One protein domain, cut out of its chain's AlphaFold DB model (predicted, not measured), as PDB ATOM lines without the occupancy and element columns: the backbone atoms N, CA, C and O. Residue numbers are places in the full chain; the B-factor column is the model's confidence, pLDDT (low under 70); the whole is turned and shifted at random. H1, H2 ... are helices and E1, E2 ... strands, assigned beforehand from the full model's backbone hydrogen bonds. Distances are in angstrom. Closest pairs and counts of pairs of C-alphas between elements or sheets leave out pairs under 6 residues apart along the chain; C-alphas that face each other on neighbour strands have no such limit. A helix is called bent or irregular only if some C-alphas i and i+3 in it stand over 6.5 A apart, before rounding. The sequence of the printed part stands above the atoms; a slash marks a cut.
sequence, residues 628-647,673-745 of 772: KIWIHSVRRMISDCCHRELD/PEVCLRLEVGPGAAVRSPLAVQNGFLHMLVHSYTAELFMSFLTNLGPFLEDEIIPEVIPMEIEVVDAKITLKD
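What this domain is: This is residues 628 to 647 and 673 to 745 of the 772 residues of an uncharacterized protein of Limosa lapponica baueri (UniProt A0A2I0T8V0). The domain is an open V of two sheets: E1, E5, E3 and E2 make the wider limb, E4 and E6 the narrower one, and the backbone turns from limb to limb at the point of the V, at residues 703 to 705 and again at residues 737 to 739. H4 starts at the far end of the narrower limb and, with H1 near it, loosely spans the open side of the V, while the short H2 and H3 sit at the far end of the wider limb. The printed part has 93 residues with four named helices and six named strands, in the order E1, H1, E2, H2, H3, E3, E4, H4, E5, E6; its class is mixed, helices and strands. The larger sheet has the order E1, E5, E3, E2 and is mixed, and the smaller, E4 and E6, is parallel. The whole is only just loose, close to compact, with a radius of gyration of the C-alphas of 15.1 A and spans of 45 by 35 by 25 A.

How they stand to each other: E1, residues 628 to 631, is an edge strand and the antiparallel neighbour of E5, residues 732 to 736, at 152 degrees; N 629 and O 734 are 3.0 A apart, within hydrogen-bond range. H1, residues 634 to 644, is not on the larger sheet. It is close to but not clearly touching H4, residues 711 to 721; their closest C-alphas, those of Ile 638 and Gly 718, are 6.2 A apart, and they run opposite ways at a shallow tilt of 34.9 degrees, only just short of steep. E2, residues 675 to 681, is the other edge strand and the antiparallel neighbour of E3, residues 697 to 702, at 172 degrees; N 678 and O 699 are 2.8 A apart. H2, residues 683 to 687, and H3, residues 692 to 695, touch only at the corner by their link, with the C-alphas of Pro 683 and Val 693 closest at 5.2 A. H2, with residues 685 to 687, and H3, with residues 692 to 695, only graze the sheet. E3 and E5 are parallel neighbours at 10 degrees, with N 733 and O 698 3.0 A apart. E4, residues 706 to 710, and E6, residues 740 to 744, are parallel at 16 degrees, with N 709 and O 742 2.9 A apart. E3 and E4 are apart, as are E5 and E6. O i to N i+4 pairs are within hydrogen-bond range in 4 of 7 for H1, 5 of 7 for H4 and 0 of 1 for H2, where 2 of 2 O i to N i+3 pairs are; H3 is too short for an O i to N i+4 pair.

Where its parts are: E1 begins at C-alpha 628, (121.944, 125.779, 121.952). H1 is 15.7 A long from first to last C-alpha. E2, the longest strand, measures 20.3 A from C-alpha 675, at (109.915, 116.605, 121.405), to C-alpha 681. H2 is neither bent nor irregular, but only just: C-alphas 684 and 687 are 6.3 A apart. H3 has four residues. E3 measures 16.7 A and E4 13.6 A. H4, 16.3 A long, is only just irregular, with C-alphas 715 and 718 6.7 A apart. E5 measures 13.1 A, and E6, 12.9 A, ends at C-alpha 744, (111.407, 134.263, 104.132).

The domain as a whole: The two C-alphas farthest apart, those of Pro 683 and Asp 745, are 45.4 A apart. Residues 648 to 672 are not printed, and C-alphas 647 and 673 are 29.8 A apart across this cut. Of the links printed whole, H4 to E5 is short, with 10 residues, and the others are tight. The mean pLDDT of the printed part is 71.4; residues 628 to 647, residue 673 and residues 723 to 728 are under 70.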
ATOM      1  N   LYS A 628     122.138 125.636 120.499       28.64
ATOM      2  CA  LYS A 628     121.944 125.779 121.952       28.64
ATOM      3  C   LYS A 628     121.525 127.204 122.290       28.64
ATOM      4  O   LYS A 628     122.358 128.108 122.249       28.64
ATOM      5  N   ILE A 629     120.264 127.401 122.665       34.19
ATOM      6  CA  ILE A 629     119.740 128.723 123.027       34.19
ATOM      7  C   ILE A 629     119.614 128.823 124.556       34.19
ATOM      8  O   ILE A 629     118.831 128.101 125.175       34.19
ATOM      9  N   TRP A 630     120.391 129.730 125.157       26.55
ATOM     10  CA  TRP A 630     120.388 130.025 126.596       26.55
ATOM     11  C   TRP A 630     119.482 131.223 126.910       26.55
ATOM     12  O   TRP A 630     119.927 132.373 126.949       26.55
ATOM     13  N   ILE A 631     118.194 130.972 127.161       32.31
ATOM     14  CA  ILE A 631     117.219 132.044 127.419       32.31
ATOM     15  C   ILE A 631     117.293 132.467 128.892       32.31
ATOM     16  O   ILE A 631     116.514 132.037 129.739       32.31
ATOM     17  N   HIS A 632     118.244 133.349 129.203       27.45
ATOM     18  CA  HIS A 632     118.445 133.836 130.574       27.45
ATOM     19  C   HIS A 632     117.452 134.942 130.999       27.45
ATOM     20  O   HIS A 632     117.369 135.287 132.179       27.45
ATOM     21  N   SER A 633     116.728 135.518 130.031       27.48
ATOM     22  CA  SER A 633     115.467 136.270 130.152       27.48
ATOM     23  C   SER A 633     115.026 136.672 128.737       27.48
ATOM     24  O   SER A 633     115.857 137.167 127.971       27.48
ATOM     25  N   VAL A 634     113.739 136.528 128.396       32.81
ATOM     26  CA  VAL A 634     113.187 136.900 127.071       32.81
ATOM     27  C   VAL A 634     113.557 138.340 126.687       32.81
ATOM     28  O   VAL A 634     114.001 138.600 125.570       32.81
ATOM     29  N   ARG A 635     113.495 139.265 127.654       31.72
ATOM     30  CA  ARG A 635     113.815 140.689 127.466       31.72
ATOM     31  C   ARG A 635     115.289 140.957 127.131       31.72
ATOM     32  O   ARG A 635     115.589 141.965 126.499       31.72
ATOM     33  N   ARG A 636     116.214 140.085 127.553       28.91
ATOM     34  CA  ARG A 636     117.640 140.209 127.204       28.91
ATOM     35  C   ARG A 636     117.927 139.623 125.822       28.91
ATOM     36  O   ARG A 636     118.649 140.254 125.065       28.91
ATOM     37  N   MET A 637     117.296 138.500 125.471       31.48
ATOM     38  CA  MET A 637     117.408 137.884 124.141       31.48
ATOM     39  C   MET A 637     117.074 138.892 123.029       31.48
ATOM     40  O   MET A 637     117.912 139.160 122.178       31.48
ATOM     41  N   ILE A 638     115.912 139.554 123.106       36.47
ATOM     42  CA  ILE A 638     115.492 140.570 122.120       36.47
ATOM     43  C   ILE A 638     116.523 141.714 121.999       36.47
ATOM     44  O   ILE A 638     116.790 142.188 120.897       36.47
ATOM     45  N   SER A 639     117.142 142.132 123.111       30.77
ATOM     46  CA  SER A 639     118.127 143.224 123.118       30.77
ATOM     47  C   SER A 639     119.526 142.823 122.635       30.77
ATOM     48  O   SER A 639     120.247 143.692 122.152       30.77
ATOM     49  N   ASP A 640     119.941 141.562 122.793       29.25
ATOM     50  CA  ASP A 640     121.278 141.094 122.404       29.25
ATOM     51  C   ASP A 640     121.293 140.538 120.969       29.25
ATOM     52  O   ASP A 640     122.159 140.926 120.180       29.25
ATOM     53  N   CYS A 641     120.296 139.731 120.578       31.92
ATOM     54  CA  CYS A 641     120.167 139.203 119.213       31.92
ATOM     55  C   CYS A 641     120.113 140.339 118.175       31.92
ATOM     56  O   CYS A 641     120.809 140.308 117.160       31.92
ATOM     57  N   CYS A 642     119.358 141.404 118.474       34.75
ATOM     58  CA  CYS A 642     119.177 142.571 117.602       34.75
ATOM     59  C   CYS A 642     120.416 143.500 117.521       34.75
ATOM     60  O   CYS A 642     120.367 144.541 116.867       34.75
ATOM     61  N   HIS A 643     121.530 143.165 118.190       31.28
ATOM     62  CA  HIS A 643     122.760 143.972 118.193       31.28
ATOM     63  C   HIS A 643     124.074 143.179 118.054       31.28
ATOM     64  O   HIS A 643     125.134 143.808 118.030       31.28
ATOM     65  N   ARG A 644     124.053 141.837 117.974       32.03
ATOM     66  CA  ARG A 644     125.297 141.036 118.004       32.03
ATOM     67  C   ARG A 644     125.398 139.826 117.069       32.03
ATOM     68  O   ARG A 644     126.516 139.377 116.844       32.03
ATOM     69  N   GLU A 645     124.303 139.289 116.526       39.22
ATOM     70  CA  GLU A 645     124.325 137.931 115.936       39.22
ATOM     71  C   GLU A 645     124.338 137.841 114.397       39.22
ATOM     72  O   GLU A 645     124.346 136.735 113.863       39.22
ATOM     73  N   LEU A 646     124.438 138.958 113.661       34.22
ATOM     74  CA  LEU A 646     124.602 138.908 112.195       34.22
ATOM     75  C   LEU A 646     126.037 138.572 111.734       34.22
ATOM     76  O   LEU A 646     126.191 137.915 110.707       34.22
ATOM     77  N   ASP A 647     127.079 138.948 112.487       28.80
ATOM     78  CA  ASP A 647     128.479 138.646 112.117       28.80
ATOM     79  C   ASP A 647     128.880 137.187 112.416       28.80
ATOM     80  O   ASP A 647     129.696 136.597 111.705       28.80
ATOM     81  N   PRO A 673     109.022 114.878 114.138       62.09
ATOM     82  CA  PRO A 673     109.952 115.482 115.090       62.09
ATOM     83  C   PRO A 673     109.552 115.171 116.540       62.09
ATOM     84  O   PRO A 673     108.590 115.748 117.045       62.09
ATOM     85  N   GLU A 674     110.279 114.274 117.213       84.81
ATOM     86  CA  GLU A 674     110.029 113.955 118.626       84.81
ATOM     87  C   GLU A 674     110.540 115.081 119.539       84.81
ATOM     88  O   GLU A 674     111.685 115.536 119.423       84.81
ATOM     89  N   VAL A 675     109.668 115.515 120.455       91.00
ATOM     90  CA  VAL A 675     109.915 116.605 121.405       91.00
ATOM     91  C   VAL A 675     110.031 116.034 122.814       91.00
ATOM     92  O   VAL A 675     109.072 115.472 123.354       91.00
ATOM     93  N   CYS A 676     111.199 116.229 123.422       92.69
ATOM     94  CA  CYS A 676     111.515 115.823 124.784       92.69
ATOM     95  C   CYS A 676     111.701 117.053 125.683       92.69
ATOM     96  O   CYS A 676     112.315 118.046 125.293       92.69
ATOM     97  N   LEU A 677     111.179 116.988 126.906       92.88
ATOM     98  CA  LEU A 677     111.230 118.063 127.901       92.88
ATOM     99  C   LEU A 677     111.615 117.489 129.261       92.88
ATOM    100  O   LEU A 677     111.122 116.426 129.635       92.88
ATOM    101  N   ARG A 678     112.452 118.197 130.016       91.56
ATOM    102  CA  ARG A 678     112.906 117.825 131.361       91.56
ATOM    103  C   ARG A 678     112.918 119.072 132.243       91.56
ATOM    104  O   ARG A 678     113.606 120.037 131.931       91.56
ATOM    105  N   LEU A 679     112.140 119.054 133.319       90.81
ATOM    106  CA  LEU A 679     112.026 120.126 134.305       90.81
ATOM    107  C   LEU A 679     112.509 119.610 135.664       90.81
ATOM    108  O   LEU A 679     111.953 118.649 136.197       90.81
ATOM    109  N   GLU A 680     113.523 120.259 136.227       89.94
ATOM    110  CA  GLU A 680     114.066 119.944 137.555       89.94
ATOM    111  C   GLU A 680     113.874 121.131 138.502       89.94
ATOM    112  O   GLU A 680     114.212 122.258 138.148       89.94
ATOM    113  N   VAL A 681     113.335 120.883 139.697       88.31
ATOM    114  CA  VAL A 681     113.033 121.891 140.730       88.31
ATOM    115  C   VAL A 681     113.614 121.440 142.072       88.31
ATOM    116  O   VAL A 681     113.624 120.245 142.380       88.31
ATOM    117  N   GLY A 682     114.070 122.387 142.893       87.00
ATOM    118  CA  GLY A 682     114.660 122.124 144.208       87.00
ATOM    119  C   GLY A 682     116.197 122.083 144.203       87.00
ATOM    120  O   GLY A 682     116.827 122.452 143.210       87.00
ATOM    121  N   PRO A 683     116.837 121.663 145.313       81.56
ATOM    122  CA  PRO A 683     118.265 121.898 145.549       81.56
ATOM    123  C   PRO A 683     119.230 121.363 144.479       81.56
ATOM    124  O   PRO A 683     120.190 122.057 144.157       81.56
ATOM    125  N   GLY A 684     118.973 120.194 143.877       77.56
ATOM    126  CA  GLY A 684     119.820 119.648 142.801       77.56
ATOM    127  C   GLY A 684     119.875 120.545 141.554       77.56
ATOM    128  O   GLY A 684     120.929 120.720 140.942       77.56
ATOM    129  N   ALA A 685     118.773 121.235 141.239       81.81
ATOM    130  CA  ALA A 685     118.700 122.142 140.096       81.81
ATOM    131  C   ALA A 685     119.598 123.392 140.250       81.81
ATOM    132  O   ALA A 685     119.930 124.033 139.248       81.81
ATOM    133  N   ALA A 686     120.073 123.704 141.470       81.06
ATOM    134  CA  ALA A 686     121.025 124.791 141.735       81.06
ATOM    135  C   ALA A 686     122.284 124.715 140.855       81.06
ATOM    136  O   ALA A 686     122.842 125.747 140.483       81.06
ATOM    137  N   VAL A 687     122.716 123.493 140.517       78.56
ATOM    138  CA  VAL A 687     123.922 123.226 139.719       78.56
ATOM    139  C   VAL A 687     123.736 123.620 138.247       78.56
ATOM    140  O   VAL A 687     124.715 123.918 137.564       78.56
ATOM    141  N   ARG A 688     122.489 123.685 137.756       77.06
ATOM    142  CA  ARG A 688     122.145 124.241 136.436       77.06
ATOM    143  C   ARG A 688     121.947 125.758 136.498       77.06
ATOM    144  O   ARG A 688     122.415 126.476 135.619       77.06
ATOM    145  N   SER A 689     121.265 126.257 137.530       82.00
ATOM    146  CA  SER A 689     121.148 127.693 137.810       82.00
ATOM    147  C   SER A 689     120.710 127.943 139.260       82.00
ATOM    148  O   SER A 689     119.770 127.292 139.713       82.00
ATOM    149  N   PRO A 690     121.259 128.944 139.978       81.56
ATOM    150  CA  PRO A 690     120.789 129.297 141.321       81.56
ATOM    151  C   PRO A 690     119.293 129.648 141.398       81.56
ATOM    152  O   PRO A 690     118.667 129.427 142.431       81.56
ATOM    153  N   LEU A 691     118.701 130.158 140.309       82.62
ATOM    154  CA  LEU A 691     117.264 130.461 140.232       82.62
ATOM    155  C   LEU A 691     116.392 129.199 140.107       82.62
ATOM    156  O   LEU A 691     115.221 129.218 140.483       82.62
ATOM    157  N   ALA A 692     116.948 128.092 139.610       83.88
ATOM    158  CA  ALA A 692     116.200 126.864 139.353       83.88
ATOM    159  C   ALA A 692     115.775 126.118 140.630       83.88
ATOM    160  O   ALA A 692     114.864 125.295 140.582       83.88
ATOM    161  N   VAL A 693     116.371 126.444 141.784       84.75
ATOM    162  CA  VAL A 693     115.961 125.895 143.089       84.75
ATOM    163  C   VAL A 693     114.493 126.198 143.386       84.75
ATOM    164  O   VAL A 693     113.793 125.336 143.911       84.75
ATOM    165  N   GLN A 694     114.027 127.396 143.020       82.44
ATOM    166  CA  GLN A 694     112.648 127.845 143.214       82.44
ATOM    167  C   GLN A 694     111.840 127.808 141.908       82.44
ATOM    168  O   GLN A 694     110.701 127.353 141.907       82.44
ATOM    169  N   ASN A 695     112.433 128.249 140.794       81.88
ATOM    170  CA  ASN A 695     111.707 128.491 139.541       81.88
ATOM    171  C   ASN A 695     111.762 127.296 138.570       81.88
ATOM    172  O   ASN A 695     111.068 127.292 137.555       81.88
ATOM    173  N   GLY A 696     112.598 126.299 138.871       86.69
ATOM    174  CA  GLY A 696     112.920 125.174 137.997       86.69
ATOM    175  C   GLY A 696     113.957 125.484 136.910       86.69
ATOM    176  O   GLY A 696     114.176 126.636 136.541       86.69
ATOM    177  N   PHE A 697     114.605 124.440 136.394       87.62
ATOM    178  CA  PHE A 697     115.411 124.465 135.169       87.62
ATOM    179  C   PHE A 697     114.700 123.641 134.099       87.62
ATOM    180  O   PHE A 697     114.438 122.459 134.326       87.62
ATOM    181  N   LEU A 698     114.397 124.246 132.948       88.19
ATOM    182  CA  LEU A 698     113.739 123.577 131.825       88.19
ATOM    183  C   LEU A 698     114.742 123.268 130.706       88.19
ATOM    184  O   LEU A 698     115.194 124.162 129.997       88.19
ATOM    185  N   HIS A 699     115.034 121.990 130.498       87.75
ATOM    186  CA  HIS A 699     115.751 121.502 129.322       87.75
ATOM    187  C   HIS A 699     114.724 121.026 128.284       87.75
ATOM    188  O   HIS A 699     113.832 120.237 128.603       87.75
ATOM    189  N   MET A 700     114.834 121.500 127.046       89.06
ATOM    190  CA  MET A 700     114.040 121.045 125.901       89.06
ATOM    191  C   MET A 700     114.974 120.485 124.825       89.06
ATOM    192  O   MET A 700     115.999 121.097 124.530       89.06
ATOM    193  N   LEU A 701     114.607 119.353 124.225       88.50
ATOM    194  CA  LEU A 701     115.281 118.763 123.071       88.50
ATOM    195  C   LEU A 701     114.264 118.503 121.956       88.50
ATOM    196  O   LEU A 701     113.253 117.831 122.173       88.50
ATOM    197  N   VAL A 702     114.543 119.024 120.762       88.62
ATOM    198  CA  VAL A 702     113.698 118.885 119.567       88.62
ATOM    199  C   VAL A 702     114.527 118.295 118.428       88.62
ATOM    200  O   VAL A 702     115.534 118.884 118.041       88.62
ATOM    201  N   HIS A 703     114.101 117.157 117.878       86.94
ATOM    202  CA  HIS A 703     114.735 116.527 116.710       86.94
ATOM    203  C   HIS A 703     113.983 116.852 115.414       86.94
ATOM    204  O   HIS A 703     112.779 117.100 115.451       86.94
ATOM    205  N   SER A 704     114.665 116.796 114.266       86.00
ATOM    206  CA  SER A 704     114.087 116.958 112.917       86.00
ATOM    207  C   SER A 704     113.268 118.247 112.727       86.00
ATOM    208  O   SER A 704     112.266 118.269 112.001       86.00
ATOM    209  N   TYR A 705     113.647 119.326 113.417       83.62
ATOM    210  CA  TYR A 705     112.863 120.561 113.472       83.62
ATOM    211  C   TYR A 705     112.842 121.278 112.118       83.62
ATOM    212  O   TYR A 705     113.851 121.824 111.683       83.62
ATOM    213  N   THR A 706     111.683 121.330 111.460       81.69
ATOM    214  CA  THR A 706     111.499 122.104 110.222       81.69
ATOM    215  C   THR A 706     110.594 123.301 110.481       81.69
ATOM    216  O   THR A 706     109.473 123.124 110.955       81.69
ATOM    217  N   ALA A 707     111.054 124.506 110.138       82.38
ATOM    218  CA  ALA A 707     110.298 125.742 110.319       82.38
ATOM    219  C   ALA A 707     110.460 126.688 109.127       82.38
ATOM    220  O   ALA A 707     111.570 126.905 108.645       82.38
ATOM    221  N   GLU A 708     109.352 127.295 108.701       84.38
ATOM    222  CA  GLU A 708     109.367 128.462 107.820       84.38
ATOM    223  C   GLU A 708     109.072 129.698 108.674       84.38
ATOM    224  O   GLU A 708     108.003 129.795 109.276       84.38
ATOM    225  N   LEU A 709     110.026 130.624 108.759       84.50
ATOM    226  CA  LEU A 709     109.907 131.858 109.535       84.50
ATOM    227  C   LEU A 709     109.870 133.055 108.587       84.50
ATOM    228  O   LEU A 709     110.594 133.087 107.594       84.50
ATOM    229  N   PHE A 710     109.050 134.050 108.909       84.88
ATOM    230  CA  PHE A 710     108.965 135.303 108.159       84.88
ATOM    231  C   PHE A 710     109.772 136.415 108.844       84.88
ATOM    232  O   PHE A 710     109.898 136.430 110.072       84.88
ATOM    233  N   MET A 711     110.293 137.376 108.080       83.00
ATOM    234  CA  MET A 711     110.983 138.543 108.648       83.00
ATOM    235  C   MET A 711     110.033 139.408 109.491       83.00
ATOM    236  O   MET A 711     110.412 139.879 110.570       83.00
ATOM    237  N   SER A 712     108.767 139.538 109.083       82.19
ATOM    238  CA  SER A 712     107.714 140.151 109.902       82.19
ATOM    239  C   SER A 712     107.476 139.397 111.215       82.19
ATOM    240  O   SER A 712     107.265 140.023 112.255       82.19
ATOM    241  N   PHE A 713     107.566 138.063 111.214       82.94
ATOM    242  CA  PHE A 713     107.414 137.255 112.424       82.94
ATOM    243  C   PHE A 713     108.544 137.532 113.419       82.94
ATOM    244  O   PHE A 713     108.264 137.840 114.576       82.94
ATOM    245  N   LEU A 714     109.808 137.499 112.975       84.25
ATOM    246  CA  LEU A 714     110.959 137.767 113.848       84.25
ATOM    247  C   LEU A 714     110.934 139.187 114.430       84.25
ATOM    248  O   LEU A 714     111.186 139.369 115.620       84.25
ATOM    249  N   THR A 715     110.585 140.188 113.618       81.25
ATOM    250  CA  THR A 715     110.510 141.592 114.063       81.25
ATOM    251  C   THR A 715     109.356 141.856 115.035       81.25
ATOM    252  O   THR A 715     109.523 142.630 115.976       81.25
ATOM    253  N   ASN A 716     108.208 141.187 114.874       81.12
ATOM    254  CA  ASN A 716     107.057 141.344 115.772       81.12
ATOM    255  C   ASN A 716     107.081 140.392 116.987       81.12
ATOM    256  O   ASN A 716     106.280 140.569 117.905       81.12
ATOM    257  N   LEU A 717     107.991 139.409 117.041       83.75
ATOM    258  CA  LEU A 717     108.098 138.458 118.157       83.75
ATOM    259  C   LEU A 717     108.425 139.140 119.493       83.75
ATOM    260  O   LEU A 717     107.909 138.722 120.526       83.75
ATOM    261  N   GLY A 718     109.235 140.204 119.477       80.56
ATOM    262  CA  GLY A 718     109.506 141.015 120.669       80.56
ATOM    263  C   GLY A 718     108.226 141.651 121.229       80.56
ATOM    264  O   GLY A 718     107.786 141.244 122.303       80.56
ATOM    265  N   PRO A 719     107.561 142.550 120.476       80.56
ATOM    266  CA  PRO A 719     106.280 143.149 120.866       80.56
ATOM    267  C   PRO A 719     105.160 142.149 121.206       80.56
ATOM    268  O   PRO A 719     104.290 142.462 122.013       80.56
ATOM    269  N   PHE A 720     105.162 140.939 120.633       82.38
ATOM    270  CA  PHE A 720     104.208 139.880 120.997       82.38
ATOM    271  C   PHE A 720     104.437 139.328 122.415       82.38
ATOM    272  O   PHE A 720     103.473 138.937 123.077       82.38
ATOM    273  N   LEU A 721     105.694 139.273 122.869       80.44
ATOM    274  CA  LEU A 721     106.106 138.730 124.169       80.44
ATOM    275  C   LEU A 721     106.238 139.800 125.269       80.44
ATOM    276  O   LEU A 721     106.474 139.452 126.428       80.44
ATOM    277  N   GLU A 722     106.106 141.082 124.928       74.56
ATOM    278  CA  GLU A 722     106.123 142.191 125.884       74.56
ATOM    279  C   GLU A 722     104.756 142.370 126.578       74.56
ATOM    280  O   GLU A 722     103.697 142.321 125.956       74.56
ATOM    281  N   ASP A 723     104.795 142.588 127.895       69.25
ATOM    282  CA  ASP A 723     103.658 142.892 128.776       69.25
ATOM    283  C   ASP A 723     104.129 143.924 129.824       69.25
ATOM    284  O   ASP A 723     105.330 144.084 130.066       69.25
ATOM    285  N   GLU A 724     103.195 144.609 130.485       63.69
ATOM    286  CA  GLU A 724     103.486 145.464 131.644       63.69
ATOM    287  C   GLU A 724     104.069 144.662 132.822       63.69
ATOM    288  O   GLU A 724     104.821 145.203 133.638       63.69
ATOM    289  N   ILE A 725     103.738 143.367 132.915       59.25
ATOM    290  CA  ILE A 725     104.317 142.446 133.895       59.25
ATOM    291  C   ILE A 725     105.517 141.713 133.298       59.25
ATOM    292  O   ILE A 725     105.433 141.048 132.271       59.25
ATOM    293  N   ILE A 726     106.640 141.779 134.013       62.69
ATOM    294  CA  ILE A 726     107.818 140.955 133.748       62.69
ATOM    295  C   ILE A 726     107.555 139.567 134.355       62.69
ATOM    296  O   ILE A 726     107.474 139.473 135.583       62.69
ATOM    297  N   PRO A 727     107.431 138.490 133.555       64.31
ATOM    298  CA  PRO A 727     107.206 137.158 134.097       64.31
ATOM    299  C   PRO A 727     108.427 136.669 134.885       64.31
ATOM    300  O   PRO A 727     109.578 136.959 134.546       64.31
ATOM    301  N   GLU A 728     108.167 135.884 135.929       67.94
ATOM    302  CA  GLU A 728     109.200 135.198 136.705       67.94
ATOM    303  C   GLU A 728     110.071 134.320 135.792       67.94
ATOM    304  O   GLU A 728     109.570 133.456 135.068       67.94
ATOM    305  N   VAL A 729     111.384 134.561 135.819       73.94
ATOM    306  CA  VAL A 729     112.342 133.918 134.913       73.94
ATOM    307  C   VAL A 729     112.550 132.460 135.310       73.94
ATOM    308  O   VAL A 729     113.065 132.181 136.392       73.94
ATOM    309  N   ILE A 730     112.217 131.546 134.399       80.06
ATOM    310  CA  ILE A 730     112.584 130.128 134.459       80.06
ATOM    311  C   ILE A 730     113.847 129.944 133.600       80.06
ATOM    312  O   ILE A 730     113.763 130.118 132.382       80.06
ATOM    313  N   PRO A 731     115.017 129.632 134.191       83.31
ATOM    314  CA  PRO A 731     116.203 129.223 133.444       83.31
ATOM    315  C   PRO A 731     115.906 128.059 132.492       83.31
ATOM    316  O   PRO A 731     115.337 127.048 132.909       83.31
ATOM    317  N   MET A 732     116.313 128.180 131.227       83.06
ATOM    318  CA  MET A 732     116.089 127.127 130.237       83.06
ATOM    319  C   MET A 732     117.224 126.973 129.223       83.06
ATOM    320  O   MET A 732     117.856 127.951 128.815       83.06
ATOM    321  N   GLU A 733     117.428 125.725 128.808       83.00
ATOM    322  CA  GLU A 733     118.327 125.300 127.737       83.00
ATOM    323  C   GLU A 733     117.485 124.615 126.655       83.00
ATOM    324  O   GLU A 733     116.834 123.600 126.913       83.00
ATOM    325  N   ILE A 734     117.480 125.177 125.445       85.00
ATOM    326  CA  ILE A 734     116.809 124.578 124.285       85.00
ATOM    327  C   ILE A 734     117.883 124.043 123.339       85.00
ATOM    328  O   ILE A 734     118.703 124.810 122.830       85.00
ATOM    329  N   GLU A 735     117.866 122.731 123.117       84.50
ATOM    330  CA  GLU A 735     118.659 122.037 122.107       84.50
ATOM    331  C   GLU A 735     117.777 121.680 120.907       84.50
ATOM    332  O   GLU A 735     116.755 121.006 121.051       84.50
ATOM    333  N   VAL A 736     118.191 122.093 119.711       85.44
ATOM    334  CA  VAL A 736     117.538 121.700 118.455       85.44
ATOM    335  C   VAL A 736     118.528 120.906 117.610       85.44
ATOM    336  O   VAL A 736     119.658 121.350 117.413       85.44
ATOM    337  N   VAL A 737     118.109 119.732 117.144       84.50
ATOM    338  CA  VAL A 737     118.900 118.763 116.371       84.50
ATOM    339  C   VAL A 737     118.201 118.511 115.031       84.50
ATOM    340  O   VAL A 737     116.971 118.520 114.963       84.50
ATOM    341  N   ASP A 738     118.982 118.317 113.967       84.00
ATOM    342  CA  ASP A 738     118.514 118.137 112.582       84.00
ATOM    343  C   ASP A 738     117.552 119.255 112.130       84.00
ATOM    344  O   ASP A 738     116.448 119.022 111.630       84.00
ATOM    345  N   ALA A 739     117.967 120.504 112.369       85.69
ATOM    346  CA  ALA A 739     117.164 121.695 112.127       85.69
ATOM    347  C   ALA A 739     117.209 122.160 110.659       85.69
ATOM    348  O   ALA A 739     118.275 122.441 110.112       85.69
ATOM    349  N   LYS A 740     116.036 122.361 110.048       85.12
ATOM    350  CA  LYS A 740     115.854 123.050 108.764       85.12
ATOM    351  C   LYS A 740     114.972 124.283 108.948       85.12
ATOM    352  O   LYS A 740     113.745 124.202 108.888       85.12
ATOM    353  N   ILE A 741     115.609 125.433 109.139       86.38
ATOM    354  CA  ILE A 741     114.937 126.733 109.248       86.38
ATOM    355  C   ILE A 741     115.048 127.452 107.899       86.38
ATOM    356  O   ILE A 741     116.154 127.679 107.412       86.38
ATOM    357  N   THR A 742     113.919 127.814 107.287       86.31
ATOM    358  CA  THR A 742     113.880 128.679 106.099       86.31
ATOM    359  C   THR A 742     113.359 130.055 106.492       86.31
ATOM    360  O   THR A 742     112.234 130.200 106.968       86.31
ATOM    361  N   LEU A 743     114.190 131.080 106.309       87.38
ATOM    362  CA  LEU A 743     113.812 132.469 106.543       87.38
ATOM    363  C   LEU A 743     113.292 133.075 105.234       87.38
ATOM    364  O   LEU A 743     113.972 133.020 104.210       87.38
ATOM    365  N   LYS A 744     112.077 133.618 105.265       86.75
ATOM    366  CA  LYS A 744     111.407 134.263 104.132       86.75
ATOM    367  C   LYS A 744     111.264 135.748 104.429       86.75
ATOM    368  O   LYS A 744     110.630 136.119 105.415       86.75
ATOM    369  N   ASP A 745     111.839 136.589 103.580       84.62
ATOM    370  CA  ASP A 745     111.576 138.022 103.651       84.62
ATOM    371  C   ASP A 745     110.205 138.318 103.034       84.62
ATOM    372  O   ASP A 745     109.931 137.963 101.887       84.62
TER     373      ASP A 745